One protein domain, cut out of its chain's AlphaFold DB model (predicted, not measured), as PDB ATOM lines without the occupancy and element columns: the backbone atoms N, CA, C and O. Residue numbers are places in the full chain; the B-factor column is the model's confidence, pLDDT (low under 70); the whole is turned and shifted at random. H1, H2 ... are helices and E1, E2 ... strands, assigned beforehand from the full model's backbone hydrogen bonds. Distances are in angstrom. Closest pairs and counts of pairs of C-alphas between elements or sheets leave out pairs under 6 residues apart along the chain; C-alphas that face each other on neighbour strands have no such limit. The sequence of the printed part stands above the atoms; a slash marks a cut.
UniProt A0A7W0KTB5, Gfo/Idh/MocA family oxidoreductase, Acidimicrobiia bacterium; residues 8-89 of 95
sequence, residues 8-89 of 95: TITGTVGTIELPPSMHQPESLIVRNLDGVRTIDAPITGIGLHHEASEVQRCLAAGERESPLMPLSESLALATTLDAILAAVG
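What this domain is: This is residues 8 to 89 of the 95 residues of the protein "Gfo/Idh/MocA family oxidoreductase" of Acidimicrobiia bacterium (UniProt A0A7W0KTB5). A small four-stranded sheet, with no helix on it, forms one end of an open model; the chain runs out from it to H1 and then to H2, where residues 70 to 89 stick out. The printed part has 82 residues, four named strands and then two named helices, class mixed. The antiparallel sheet E1 - E2 - E3 - E4 is a meander, each strand the antiparallel neighbour of the one before. The whole is loose, radius of gyration of the C-alphas 17.0 A, spanning 43 by 40 by 23 A.

Where its parts are: E1, residues 8 to 11, begins at C-alpha 8 (38.265, -28.647, 5.965). E2 is 14 to 18, E3 27 to 32, E4 35 to 40. H1, 49 to 60, is 16.5 A long; H2, 71 to 87, 24.5 A, ends at C-alpha 87 (37.413, -38.590, -16.051).

How they stand to each other: The hairpins E1 and E2, E2 and E3, E3 and E4 have N 9 and O 16, N 17 and O 29, N 30 and O 37 within hydrogen-bond range, each 2.8 A. In H1 and H2 every O i to N i+4 pair is within range. Neither helix is on the sheet; H1 and H2 are apart.

The domain as a whole: The farthest C-alphas, Asp 34 and Gly 89, are 45.6 A apart. The printed part has no cut and no long link; no printed residue is under 70 in pLDDT.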
ATOM      1  N   THR A   8      38.192 -30.069   5.634       97.56
ATOM      2  CA  THR A   8      38.265 -28.647   5.965       97.56
ATOM      3  C   THR A   8      37.403 -27.849   5.004       97.56
ATOM      4  O   THR A   8      37.455 -28.054   3.793       97.56
ATOM      5  N   ILE A   9      36.633 -26.918   5.553       98.00
ATOM      6  CA  ILE A   9      35.873 -25.916   4.816       98.00
ATOM      7  C   ILE A   9      36.543 -24.571   5.090       98.00
ATOM      8  O   ILE A   9      36.640 -24.150   6.243       98.00
ATOM      9  N   THR A  10      37.001 -23.895   4.039       98.06
ATOM     10  CA  THR A  10      37.656 -22.584   4.136       98.06
ATOM     11  C   THR A  10      36.758 -21.515   3.536       98.06
ATOM     12  O   THR A  10      36.333 -21.627   2.389       98.06
ATOM     13  N   GLY A  11      36.493 -20.467   4.311       97.44
ATOM     14  CA  GLY A  11      35.797 -19.264   3.873       97.44
ATOM     15  C   GLY A  11      36.678 -18.023   4.006       97.44
ATOM     16  O   GLY A  11      37.810 -18.077   4.479       97.44
ATOM     17  N   THR A  12      36.140 -16.869   3.621       97.81
ATOM     18  CA  THR A  12      36.854 -15.580   3.679       97.81
ATOM     19  C   THR A  12      37.118 -15.080   5.100       97.81
ATOM     20  O   THR A  12      37.978 -14.228   5.297       97.81
ATOM     21  N   VAL A  13      36.383 -15.595   6.089       97.19
ATOM     22  CA  VAL A  13      36.428 -15.142   7.491       97.19
ATOM     23  C   VAL A  13      36.953 -16.202   8.458       97.19
ATOM     24  O   VAL A  13      36.986 -15.967   9.665       97.19
ATOM     25  N   GLY A  14      37.344 -17.374   7.959       97.81
ATOM     26  CA  GLY A  14      37.779 -18.470   8.813       97.81
ATOM     27  C   GLY A  14      37.676 -19.847   8.176       97.81
ATOM     28  O   GLY A  14      37.385 -19.989   6.988       97.81
ATOM     29  N   THR A  15      37.904 -20.867   8.995       98.44
ATOM     30  CA  THR A  15      37.870 -22.275   8.608       98.44
ATOM     31  C   THR A  15      37.061 -23.112   9.594       98.44
ATOM     32  O   THR A  15      36.964 -22.796  10.782       98.44
ATOM     33  N   ILE A  16      36.493 -24.201   9.084       98.31
ATOM     34  CA  ILE A  16      35.913 -25.291   9.864       98.31
ATOM     35  C   ILE A  16      36.699 -26.553   9.525       98.31
ATOM     36  O   ILE A  16      36.833 -26.895   8.354       98.31
ATOM     37  N   GLU A  17      37.214 -27.243  10.531       97.69
ATOM     38  CA  GLU A  17      38.013 -28.458  10.386       97.69
ATOM     39  C   GLU A  17      37.311 -29.631  11.076       97.69
ATOM     40  O   GLU A  17      36.952 -29.548  12.251       97.69
ATOM     41  N   LEU A  18      37.134 -30.729  10.340       96.94
ATOM     42  CA  LEU A  18      36.754 -32.028  10.876       96.94
ATOM     43  C   LEU A  18      38.038 -32.858  11.026       96.94
ATOM     44  O   LEU A  18      38.700 -33.118  10.010       96.94
ATOM     45  N   PRO A  19      38.396 -33.290  12.249       93.81
ATOM     46  CA  PRO A  19      39.558 -34.142  12.483       93.81
ATOM     47  C   PRO A  19      39.497 -35.473  11.700       93.81
ATOM     48  O   PRO A  19      38.459 -35.817  11.124       93.81
ATOM     49  N   PRO A  20      40.595 -36.257  11.669       93.94
ATOM     50  CA  PRO A  20      40.591 -37.598  11.089       93.94
ATOM     51  C   PRO A  20      39.417 -38.453  11.578       93.94
ATOM     52  O   PRO A  20      39.033 -38.364  12.740       93.94
ATOM     53  N   SER A  21      38.905 -39.310  10.692       91.25
ATOM     54  CA  SER A  21      37.597 -39.972  10.824       91.25
ATOM     55  C   SER A  21      36.417 -39.025  10.587       91.25
ATOM     56  O   SER A  21      35.374 -39.160  11.216       91.25
ATOM     57  N   MET A  22      36.535 -38.117   9.610       93.19
ATOM     58  CA  MET A  22      35.502 -37.118   9.283       93.19
ATOM     59  C   MET A  22      34.111 -37.684   8.949       93.19
ATOM     60  O   MET A  22      33.142 -36.938   8.951       93.19
ATOM     61  N   HIS A  23      34.009 -38.975   8.616       89.88
ATOM     62  CA  HIS A  23      32.741 -39.666   8.351       89.88
ATOM     63  C   HIS A  23      31.989 -40.047   9.640       89.88
ATOM     64  O   HIS A  23      30.846 -40.477   9.571       89.88
ATOM     65  N   GLN A  24      32.638 -39.916  10.798       91.12
ATOM     66  CA  GLN A  24      32.082 -40.108  12.140       91.12
ATOM     67  C   GLN A  24      32.756 -39.129  13.125       91.12
ATOM     68  O   GLN A  24      33.469 -39.544  14.038       91.12
ATOM     69  N   PRO A  25      32.638 -37.809  12.901       92.25
ATOM     70  CA  PRO A  25      33.387 -36.835  13.679       92.25
ATOM     71  C   PRO A  25      32.834 -36.747  15.107       92.25
ATOM     72  O   PRO A  25      31.635 -36.584  15.298       92.25
ATOM     73  N   GLU A  26      33.719 -36.777  16.104       93.00
ATOM     74  CA  GLU A  26      33.361 -36.527  17.514       93.00
ATOM     75  C   GLU A  26      33.492 -35.050  17.910       93.00
ATOM     76  O   GLU A  26      33.129 -34.638  19.011       93.00
ATOM     77  N   SER A  27      34.057 -34.235  17.021       95.62
ATOM     78  CA  SER A  27      34.207 -32.795  17.197       95.62
ATOM     79  C   SER A  27      34.450 -32.107  15.857       95.62
ATOM     80  O   SER A  27      34.794 -32.746  14.859       95.62
ATOM     81  N   LEU A  28      34.316 -30.784  15.846       97.19
ATOM     82  CA  LEU A  28      34.799 -29.917  14.774       97.19
ATOM     83  C   LEU A  28      35.474 -28.675  15.369       97.19
ATOM     84  O   LEU A  28      35.077 -28.175  16.422       97.19
ATOM     85  N   ILE A  29      36.493 -28.157  14.687       98.12
ATOM     86  CA  ILE A  29      37.262 -26.986  15.118       98.12
ATOM     87  C   ILE A  29      36.899 -25.810  14.217       98.12
ATOM     88  O   ILE A  29      37.065 -25.878  13.003       98.12
ATOM     89  N   VAL A  30      36.435 -24.709  14.806       98.31
ATOM     90  CA  VAL A  30      36.156 -23.455  14.099       98.31
ATOM     91  C   VAL A  30      37.258 -22.454  14.414       98.31
ATOM     92  O   VAL A  30      37.536 -22.188  15.585       98.31
ATOM     93  N   ARG A  31      37.870 -21.880  13.376       98.44
ATOM     94  CA  ARG A  31      38.895 -20.834  13.493       98.44
ATOM     95  C   ARG A  31      38.445 -19.600  12.726       98.44
ATOM     96  O   ARG A  31      38.202 -19.690  11.528       98.44
ATOM     97  N   ASN A  32      38.343 -18.455  13.385       97.62
ATOM     98  CA  ASN A  32      38.010 -17.176  12.759       97.62
ATOM     99  C   ASN A  32      38.735 -16.020  13.480       97.62
ATOM    100  O   ASN A  32      39.593 -16.255  14.332       97.62
ATOM    101  N   LEU A  33      38.411 -14.769  13.135       96.44
ATOM    102  CA  LEU A  33      38.990 -13.583  13.787       96.44
ATOM    103  C   LEU A  33      38.669 -13.491  15.289       96.44
ATOM    104  O   LEU A  33      39.426 -12.867  16.026       96.44
ATOM    105  N   ASP A  34      37.597 -14.144  15.746       95.75
ATOM    106  CA  ASP A  34      37.208 -14.199  17.160       95.75
ATOM    107  C   ASP A  34      38.000 -15.262  17.946       95.75
ATOM    108  O   ASP A  34      37.873 -15.363  19.166       95.75
ATOM    109  N   GLY A  35      38.824 -16.065  17.260       97.38
ATOM    110  CA  GLY A  35      39.694 -17.074  17.850       97.38
ATOM    111  C   GLY A  35      39.390 -18.497  17.383       97.38
ATOM    112  O   GLY A  35      38.905 -18.742  16.277       97.38
ATOM    113  N   VAL A  36      39.741 -19.461  18.233       98.19
ATOM    114  CA  VAL A  36      39.588 -20.897  17.972       98.19
ATOM    115  C   VAL A  36      38.620 -21.475  18.989       98.19
ATOM    116  O   VAL A  36      38.815 -21.298  20.191       98.19
ATOM    117  N   ARG A  37      37.607 -22.203  18.519       97.62
ATOM    118  CA  ARG A  37      36.709 -22.977  19.381       97.62
ATOM    119  C   ARG A  37      36.502 -24.383  18.838       97.62
ATOM    120  O   ARG A  37      36.431 -24.575  17.625       97.62
ATOM    121  N   THR A  38      36.349 -25.333  19.745       98.12
ATOM    122  CA  THR A  38      35.934 -26.700  19.427       98.12
ATOM    123  C   THR A  38      34.448 -26.834  19.726       98.12
ATOM    124  O   THR A  38      33.985 -26.345  20.756       98.12
ATOM    125  N   ILE A  39      33.700 -27.451  18.816       97.31
ATOM    126  CA  ILE A  39      32.327 -27.891  19.065       97.31
ATOM    127  C   ILE A  39      32.371 -29.405  19.216       97.31
ATOM    128  O   ILE A  39      32.779 -30.104  18.286       97.31
ATOM    129  N   ASP A  40      31.967 -29.887  20.386       96.25
ATOM    130  CA  ASP A  40      31.885 -31.313  20.680       96.25
ATOM    131  C   ASP A  40      30.636 -31.917  20.025       96.25
ATOM    132  O   ASP A  40      29.548 -31.336  20.063       96.25
ATOM    133  N   ALA A  41      30.798 -33.095  19.430       91.12
ATOM    134  CA  ALA A  41      29.750 -33.860  18.764       91.12
ATOM    135  C   ALA A  41      29.862 -35.342  19.168       91.12
ATOM    136  O   ALA A  41      30.187 -36.186  18.335       91.12
ATOM    137  N   PRO A  42      29.663 -35.678  20.455       89.69
ATOM    138  CA  PRO A  42      29.899 -37.029  20.948       89.69
ATOM    139  C   PRO A  42      29.013 -38.051  20.226       89.69
ATOM    140  O   PRO A  42      27.806 -37.846  20.067       89.69
ATOM    141  N   ILE A  43      29.606 -39.181  19.834       84.88
ATOM    142  CA  ILE A  43      28.873 -40.283  19.206       84.88
ATOM    143  C   ILE A  43      27.848 -40.830  20.200       84.88
ATOM    144  O   ILE A  43      28.180 -41.209  21.325       84.88
ATOM    145  N   THR A  44      26.591 -40.903  19.767       87.62
ATOM    146  CA  THR A  44      25.529 -41.569  20.523       87.62
ATOM    147  C   THR A  44      25.297 -42.962  19.950       87.62
ATOM    148  O   THR A  44      25.109 -43.126  18.747       87.62
ATOM    149  N   GLY A  45      25.274 -43.978  20.811       86.38
ATOM    150  CA  GLY A  45      25.069 -45.360  20.380       86.38
ATOM    151  C   GLY A  45      26.278 -45.942  19.638       86.38
ATOM    152  O   GLY A  45      27.422 -45.613  19.939       86.38
ATOM    153  N   ILE A  46      26.021 -46.864  18.707       86.00
ATOM    154  CA  ILE A  46      27.049 -47.542  17.906       86.00
ATOM    155  C   ILE A  46      26.645 -47.580  16.433       86.00
ATOM    156  O   ILE A  46      25.459 -47.662  16.110       86.00
ATOM    157  N   GLY A  47      27.640 -47.593  15.545       85.94
ATOM    158  CA  GLY A  47      27.418 -47.709  14.106       85.94
ATOM    159  C   GLY A  47      26.545 -46.576  13.570       85.94
ATOM    160  O   GLY A  47      26.788 -45.412  13.866       85.94
ATOM    161  N   LEU A  48      25.516 -46.935  12.806       92.69
ATOM    162  CA  LEU A  48      24.642 -45.998  12.097       92.69
ATOM    163  C   LEU A  48      23.439 -45.542  12.946       92.69
ATOM    164  O   LEU A  48      22.293 -45.546  12.493       92.69
ATOM    165  N   HIS A  49      23.668 -45.253  14.230       94.06
ATOM    166  CA  HIS A  49      22.593 -44.936  15.177       94.06
ATOM    167  C   HIS A  49      21.773 -43.710  14.745       94.06
ATOM    168  O   HIS A  49      20.541 -43.722  14.837       94.06
ATOM    169  N   HIS A  50      22.445 -42.664  14.260       93.38
ATOM    170  CA  HIS A  50      21.798 -41.423  13.845       93.38
ATOM    171  C   HIS A  50      20.988 -41.613  12.558       93.38
ATOM    172  O   HIS A  50      19.845 -41.165  12.486       93.38
ATOM    173  N   GLU A  51      21.519 -42.349  11.580       95.50
ATOM    174  CA  GLU A  51      20.824 -42.656  10.329       95.50
ATOM    175  C   GLU A  51      19.606 -43.553  10.573       95.50
ATOM    176  O   GLU A  51      18.530 -43.303  10.031       95.50
ATOM    177  N   ALA A  52      19.735 -44.567  11.436       95.94
ATOM    178  CA  ALA A  52      18.613 -45.420  11.819       95.94
ATOM    179  C   ALA A  52      17.500 -44.617  12.511       95.94
ATOM    180  O   ALA A  52      16.322 -44.802  12.199       95.94
ATOM    181  N   SER A  53      17.876 -43.698  13.407       95.94
ATOM    182  CA  SER A  53      16.932 -42.811  14.094       95.94
ATOM    183  C   SER A  53      16.204 -41.885  13.112       95.94
ATOM    184  O   SER A  53      14.996 -41.688  13.235       95.94
ATOM    185  N   GLU A  54      16.903 -41.362  12.101       97.69
ATOM    186  CA  GLU A  54      16.294 -40.524  11.064       97.69
ATOM    187  C   GLU A  54      15.313 -41.313  10.186       97.69
ATOM    188  O   GLU A  54      14.204 -40.842   9.931       97.69
ATOM    189  N   VAL A  55      15.654 -42.543   9.786       98.19
ATOM    190  CA  VAL A  55      14.725 -43.415   9.044       98.19
ATOM    191  C   VAL A  55      13.474 -43.706   9.873       98.19
ATOM    192  O   VAL A  55      12.357 -43.592   9.365       98.19
ATOM    193  N   GLN A  56      13.633 -44.037  11.157       98.19
ATOM    194  CA  GLN A  56      12.502 -44.257  12.061       98.19
ATOM    195  C   GLN A  56      11.610 -43.014  12.171       98.19
ATOM    196  O   GLN A  56      10.385 -43.140  12.100       98.19
ATOM    197  N   ARG A  57      12.207 -41.821  12.293       98.25
ATOM    198  CA  ARG A  57      11.477 -40.548  12.322       98.25
ATOM    199  C   ARG A  57      10.682 -40.324  11.032       98.25
ATOM    200  O   ARG A  57       9.492 -40.027  11.119       98.25
ATOM    201  N   CYS A  58      11.304 -40.501   9.864       98.62
ATOM    202  CA  CYS A  58      10.647 -40.342   8.560       98.62
ATOM    203  C   CYS A  58       9.432 -41.269   8.434       98.62
ATOM    204  O   CYS A  58       8.331 -40.828   8.105       98.62
ATOM    205  N   LEU A  59       9.616 -42.554   8.758       98.56
ATOM    206  CA  LEU A  59       8.553 -43.556   8.683       98.56
ATOM    207  C   LEU A  59       7.393 -43.227   9.629       98.56
ATOM    208  O   LEU A  59       6.235 -43.325   9.230       98.56
ATOM    209  N   ALA A  60       7.687 -42.795  10.860       98.62
ATOM    210  CA  ALA A  60       6.667 -42.378  11.821       98.62
ATOM    211  C   ALA A  60       5.886 -41.135  11.355       98.62
ATOM    212  O   ALA A  60       4.700 -41.010  11.654       98.62
ATOM    213  N   ALA A  61       6.531 -40.239  10.603       98.50
ATOM    214  CA  ALA A  61       5.914 -39.054  10.012       98.50
ATOM    215  C   ALA A  61       5.183 -39.329   8.678       98.50
ATOM    216  O   ALA A  61       4.555 -38.424   8.130       98.50
ATOM    217  N   GLY A  62       5.244 -40.556   8.144       98.56
ATOM    218  CA  GLY A  62       4.684 -40.893   6.830       98.56
ATOM    219  C   GLY A  62       5.458 -40.281   5.653       98.56
ATOM    220  O   GLY A  62       4.926 -40.188   4.544       98.56
ATOM    221  N   GLU A  63       6.700 -39.856   5.881       98.62
ATOM    222  CA  GLU A  63       7.587 -39.314   4.855       98.62
ATOM    223  C   GLU A  63       8.139 -40.443   3.973       98.62
ATOM    224  O   GLU A  63       8.363 -41.570   4.422       98.62
ATOM    225  N   ARG A  64       8.360 -40.146   2.689       98.19
ATOM    226  CA  ARG A  64       8.884 -41.118   1.709       98.19
ATOM    227  C   ARG A  64      10.390 -41.000   1.488       98.19
ATOM    228  O   ARG A  64      10.975 -41.859   0.838       98.19
ATOM    229  N   GLU A  65      10.992 -39.944   2.012       98.31
ATOM    230  CA  GLU A  65      12.416 -39.639   1.952       98.31
ATOM    231  C   GLU A  65      12.799 -38.777   3.158       98.31
ATOM    232  O   GLU A  65      11.925 -38.172   3.784       98.31
ATOM    233  N   SER A  66      14.092 -38.720   3.482       98.38
ATOM    234  CA  SER A  66      14.577 -37.839   4.542       98.38
ATOM    235  C   SER A  66      14.674 -36.400   4.026       98.38
ATOM    236  O   SER A  66      15.306 -36.172   2.997       98.38
ATOM    237  N   PRO A  67      14.142 -35.400   4.744       97.31
ATOM    238  CA  PRO A  67      14.380 -33.995   4.430       97.31
ATOM    239  C   PRO A  67      15.843 -33.573   4.659       97.31
ATOM    240  O   PRO A  67      16.275 -32.582   4.076       97.31
ATOM    241  N   LEU A  68      16.610 -34.306   5.482       96.94
ATOM    242  CA  LEU A  68      18.051 -34.081   5.674       96.94
ATOM    243  C   LEU A  68      18.887 -34.677   4.535       96.94
ATOM    244  O   LEU A  68      19.945 -34.147   4.208       96.94
ATOM    245  N   MET A  69      18.407 -35.769   3.934       97.12
ATOM    246  CA  MET A  69      19.050 -36.459   2.815       97.12
ATOM    247  C   MET A  69      18.006 -36.814   1.736       97.12
ATOM    248  O   MET A  69      17.613 -37.981   1.627       97.12
ATOM    249  N   PRO A  70      17.528 -35.829   0.946       98.25
ATOM    250  CA  PRO A  70      16.533 -36.071  -0.097       98.25
ATOM    251  C   PRO A  70      17.092 -36.918  -1.243       98.25
ATOM    252  O   PRO A  70      18.291 -36.882  -1.536       98.25
ATOM    253  N   LEU A  71      16.221 -37.607  -1.981       98.44
ATOM    254  CA  LEU A  71      16.626 -38.438  -3.123       98.44
ATOM    255  C   LEU A  71      17.338 -37.627  -4.214       98.44
ATOM    256  O   LEU A  71      18.246 -38.136  -4.874       98.44
ATOM    257  N   SER A  72      16.968 -36.356  -4.389       98.38
ATOM    258  CA  SER A  72      17.634 -35.452  -5.334       98.38
ATOM    259  C   SER A  72      19.110 -35.240  -5.005       98.38
ATOM    260  O   SER A  72      19.934 -35.167  -5.912       98.38
ATOM    261  N   GLU A  73      19.455 -35.177  -3.721       98.06
ATOM    262  CA  GLU A  73      20.837 -35.009  -3.277       98.06
ATOM    263  C   GLU A  73      21.616 -36.329  -3.433       98.06
ATOM    264  O   GLU A  73      22.762 -36.319  -3.879       98.06
ATOM    265  N   SER A  74      20.979 -37.491  -3.220       97.75
ATOM    266  CA  SER A  74      21.590 -38.784  -3.571       97.75
ATOM    267  C   SER A  74      21.924 -38.877  -5.064       97.75
ATOM    268  O   SER A  74      23.010 -39.329  -5.429       97.75
ATOM    269  N   LEU A  75      21.021 -38.414  -5.936       98.44
ATOM    270  CA  LEU A  75      21.256 -38.364  -7.382       98.44
ATOM    271  C   LEU A  75      22.375 -37.381  -7.754       98.44
ATOM    272  O   LEU A  75      23.192 -37.701  -8.619       98.44
ATOM    273  N   ALA A  76      22.448 -36.216  -7.107       98.38
ATOM    274  CA  ALA A  76      23.522 -35.247  -7.328       98.38
ATOM    275  C   ALA A  76      24.903 -35.824  -6.962       98.38
ATOM    276  O   ALA A  76      25.857 -35.689  -7.737       98.38
ATOM    277  N   LEU A  77      25.001 -36.533  -5.832       97.75
ATOM    278  CA  LEU A  77      26.225 -37.224  -5.420       97.75
ATOM    279  C   LEU A  77      26.606 -38.339  -6.400       97.75
ATOM    280  O   LEU A  77      27.750 -38.378  -6.854       97.75
ATOM    281  N   ALA A  78      25.659 -39.202  -6.782       96.94
ATOM    282  CA  ALA A  78      25.899 -40.270  -7.754       96.94
ATOM    283  C   ALA A  78      26.386 -39.713  -9.102       96.94
ATOM    284  O   ALA A  78      27.396 -40.168  -9.634       96.94
ATOM    285  N   THR A  79      25.747 -38.648  -9.592       97.44
ATOM    286  CA  THR A  79      26.138 -37.961 -10.833       97.44
ATOM    287  C   THR A  79      27.559 -37.397 -10.747       97.44
ATOM    288  O   THR A  79      28.336 -37.494 -11.698       97.44
ATOM    289  N   THR A  80      27.928 -36.822  -9.599       98.00
ATOM    290  CA  THR A  80      29.278 -36.290  -9.369       98.00
ATOM    291  C   THR A  80      30.324 -37.407  -9.373       98.00
ATOM    292  O   THR A  80      31.381 -37.263  -9.991       98.00
ATOM    293  N   LEU A  81      30.031 -38.539  -8.728       97.25
ATOM    294  CA  LEU A  81      30.916 -39.704  -8.712       97.25
ATOM    295  C   LEU A  81      31.077 -40.315 -10.110       97.25
ATOM    296  O   LEU A  81      32.203 -40.607 -10.509       97.25
ATOM    297  N   ASP A  82      29.997 -40.424 -10.885       96.31
ATOM    298  CA  ASP A  82      30.043 -40.897 -12.272       96.31
ATOM    299  C   ASP A  82      30.925 -40.004 -13.153       96.31
ATOM    300  O   ASP A  82      31.724 -40.504 -13.950       96.31
ATOM    301  N   ALA A  83      30.848 -38.680 -12.976       96.88
ATOM    302  CA  ALA A  83      31.709 -37.738 -13.686       96.88
ATOM    303  C   ALA A  83      33.197 -37.942 -13.341       96.88
ATOM    304  O   ALA A  83      34.046 -37.924 -14.236       96.88
ATOM    305  N   ILE A  84      33.516 -38.191 -12.065       97.44
ATOM    306  CA  ILE A  84      34.884 -38.499 -11.621       97.44
ATOM    307  C   ILE A  84      35.366 -39.813 -12.246       97.44
ATOM    308  O   ILE A  84      36.455 -39.850 -12.817       97.44
ATOM    309  N   LEU A  85      34.557 -40.877 -12.186       96.81
ATOM    310  CA  LEU A  85      34.886 -42.185 -12.762       96.81
ATOM    311  C   LEU A  85      35.143 -42.091 -14.269       96.81
ATOM    312  O   LEU A  85      36.128 -42.644 -14.765       96.81
ATOM    313  N   ALA A  86      34.308 -41.336 -14.987       96.00
ATOM    314  CA  ALA A  86      34.488 -41.082 -16.410       96.00
ATOM    315  C   ALA A  86      35.802 -40.341 -16.707       96.00
ATOM    316  O   ALA A  86      36.495 -40.712 -17.657       96.00
ATOM    317  N   ALA A  87      36.172 -39.348 -15.890       97.44
ATOM    318  CA  ALA A  87      37.413 -38.590 -16.051       97.44
ATOM    319  C   ALA A  87      38.677 -39.444 -15.846       97.44
ATOM    320  O   ALA A  87      39.696 -39.188 -16.486       97.44
ATOM    321  N   VAL A  88      38.611 -40.479 -14.998       97.75
ATOM    322  CA  VAL A  88      39.730 -41.413 -14.755       97.75
ATOM    323  C   VAL A  88      39.649 -42.706 -15.580       97.75
ATOM    324  O   VAL A  88      40.473 -43.601 -15.405       97.75
ATOM    325  N   GLY A  89      38.677 -42.817 -16.491       96.44
ATOM    326  CA  GLY A  89      38.534 -43.954 -17.408       96.44
ATOM    327  C   GLY A  89      37.984 -45.240 -16.780       96.44
ATOM    328  O   GLY A  89      38.047 -46.296 -17.411       96.44
TER     329      GLY A  89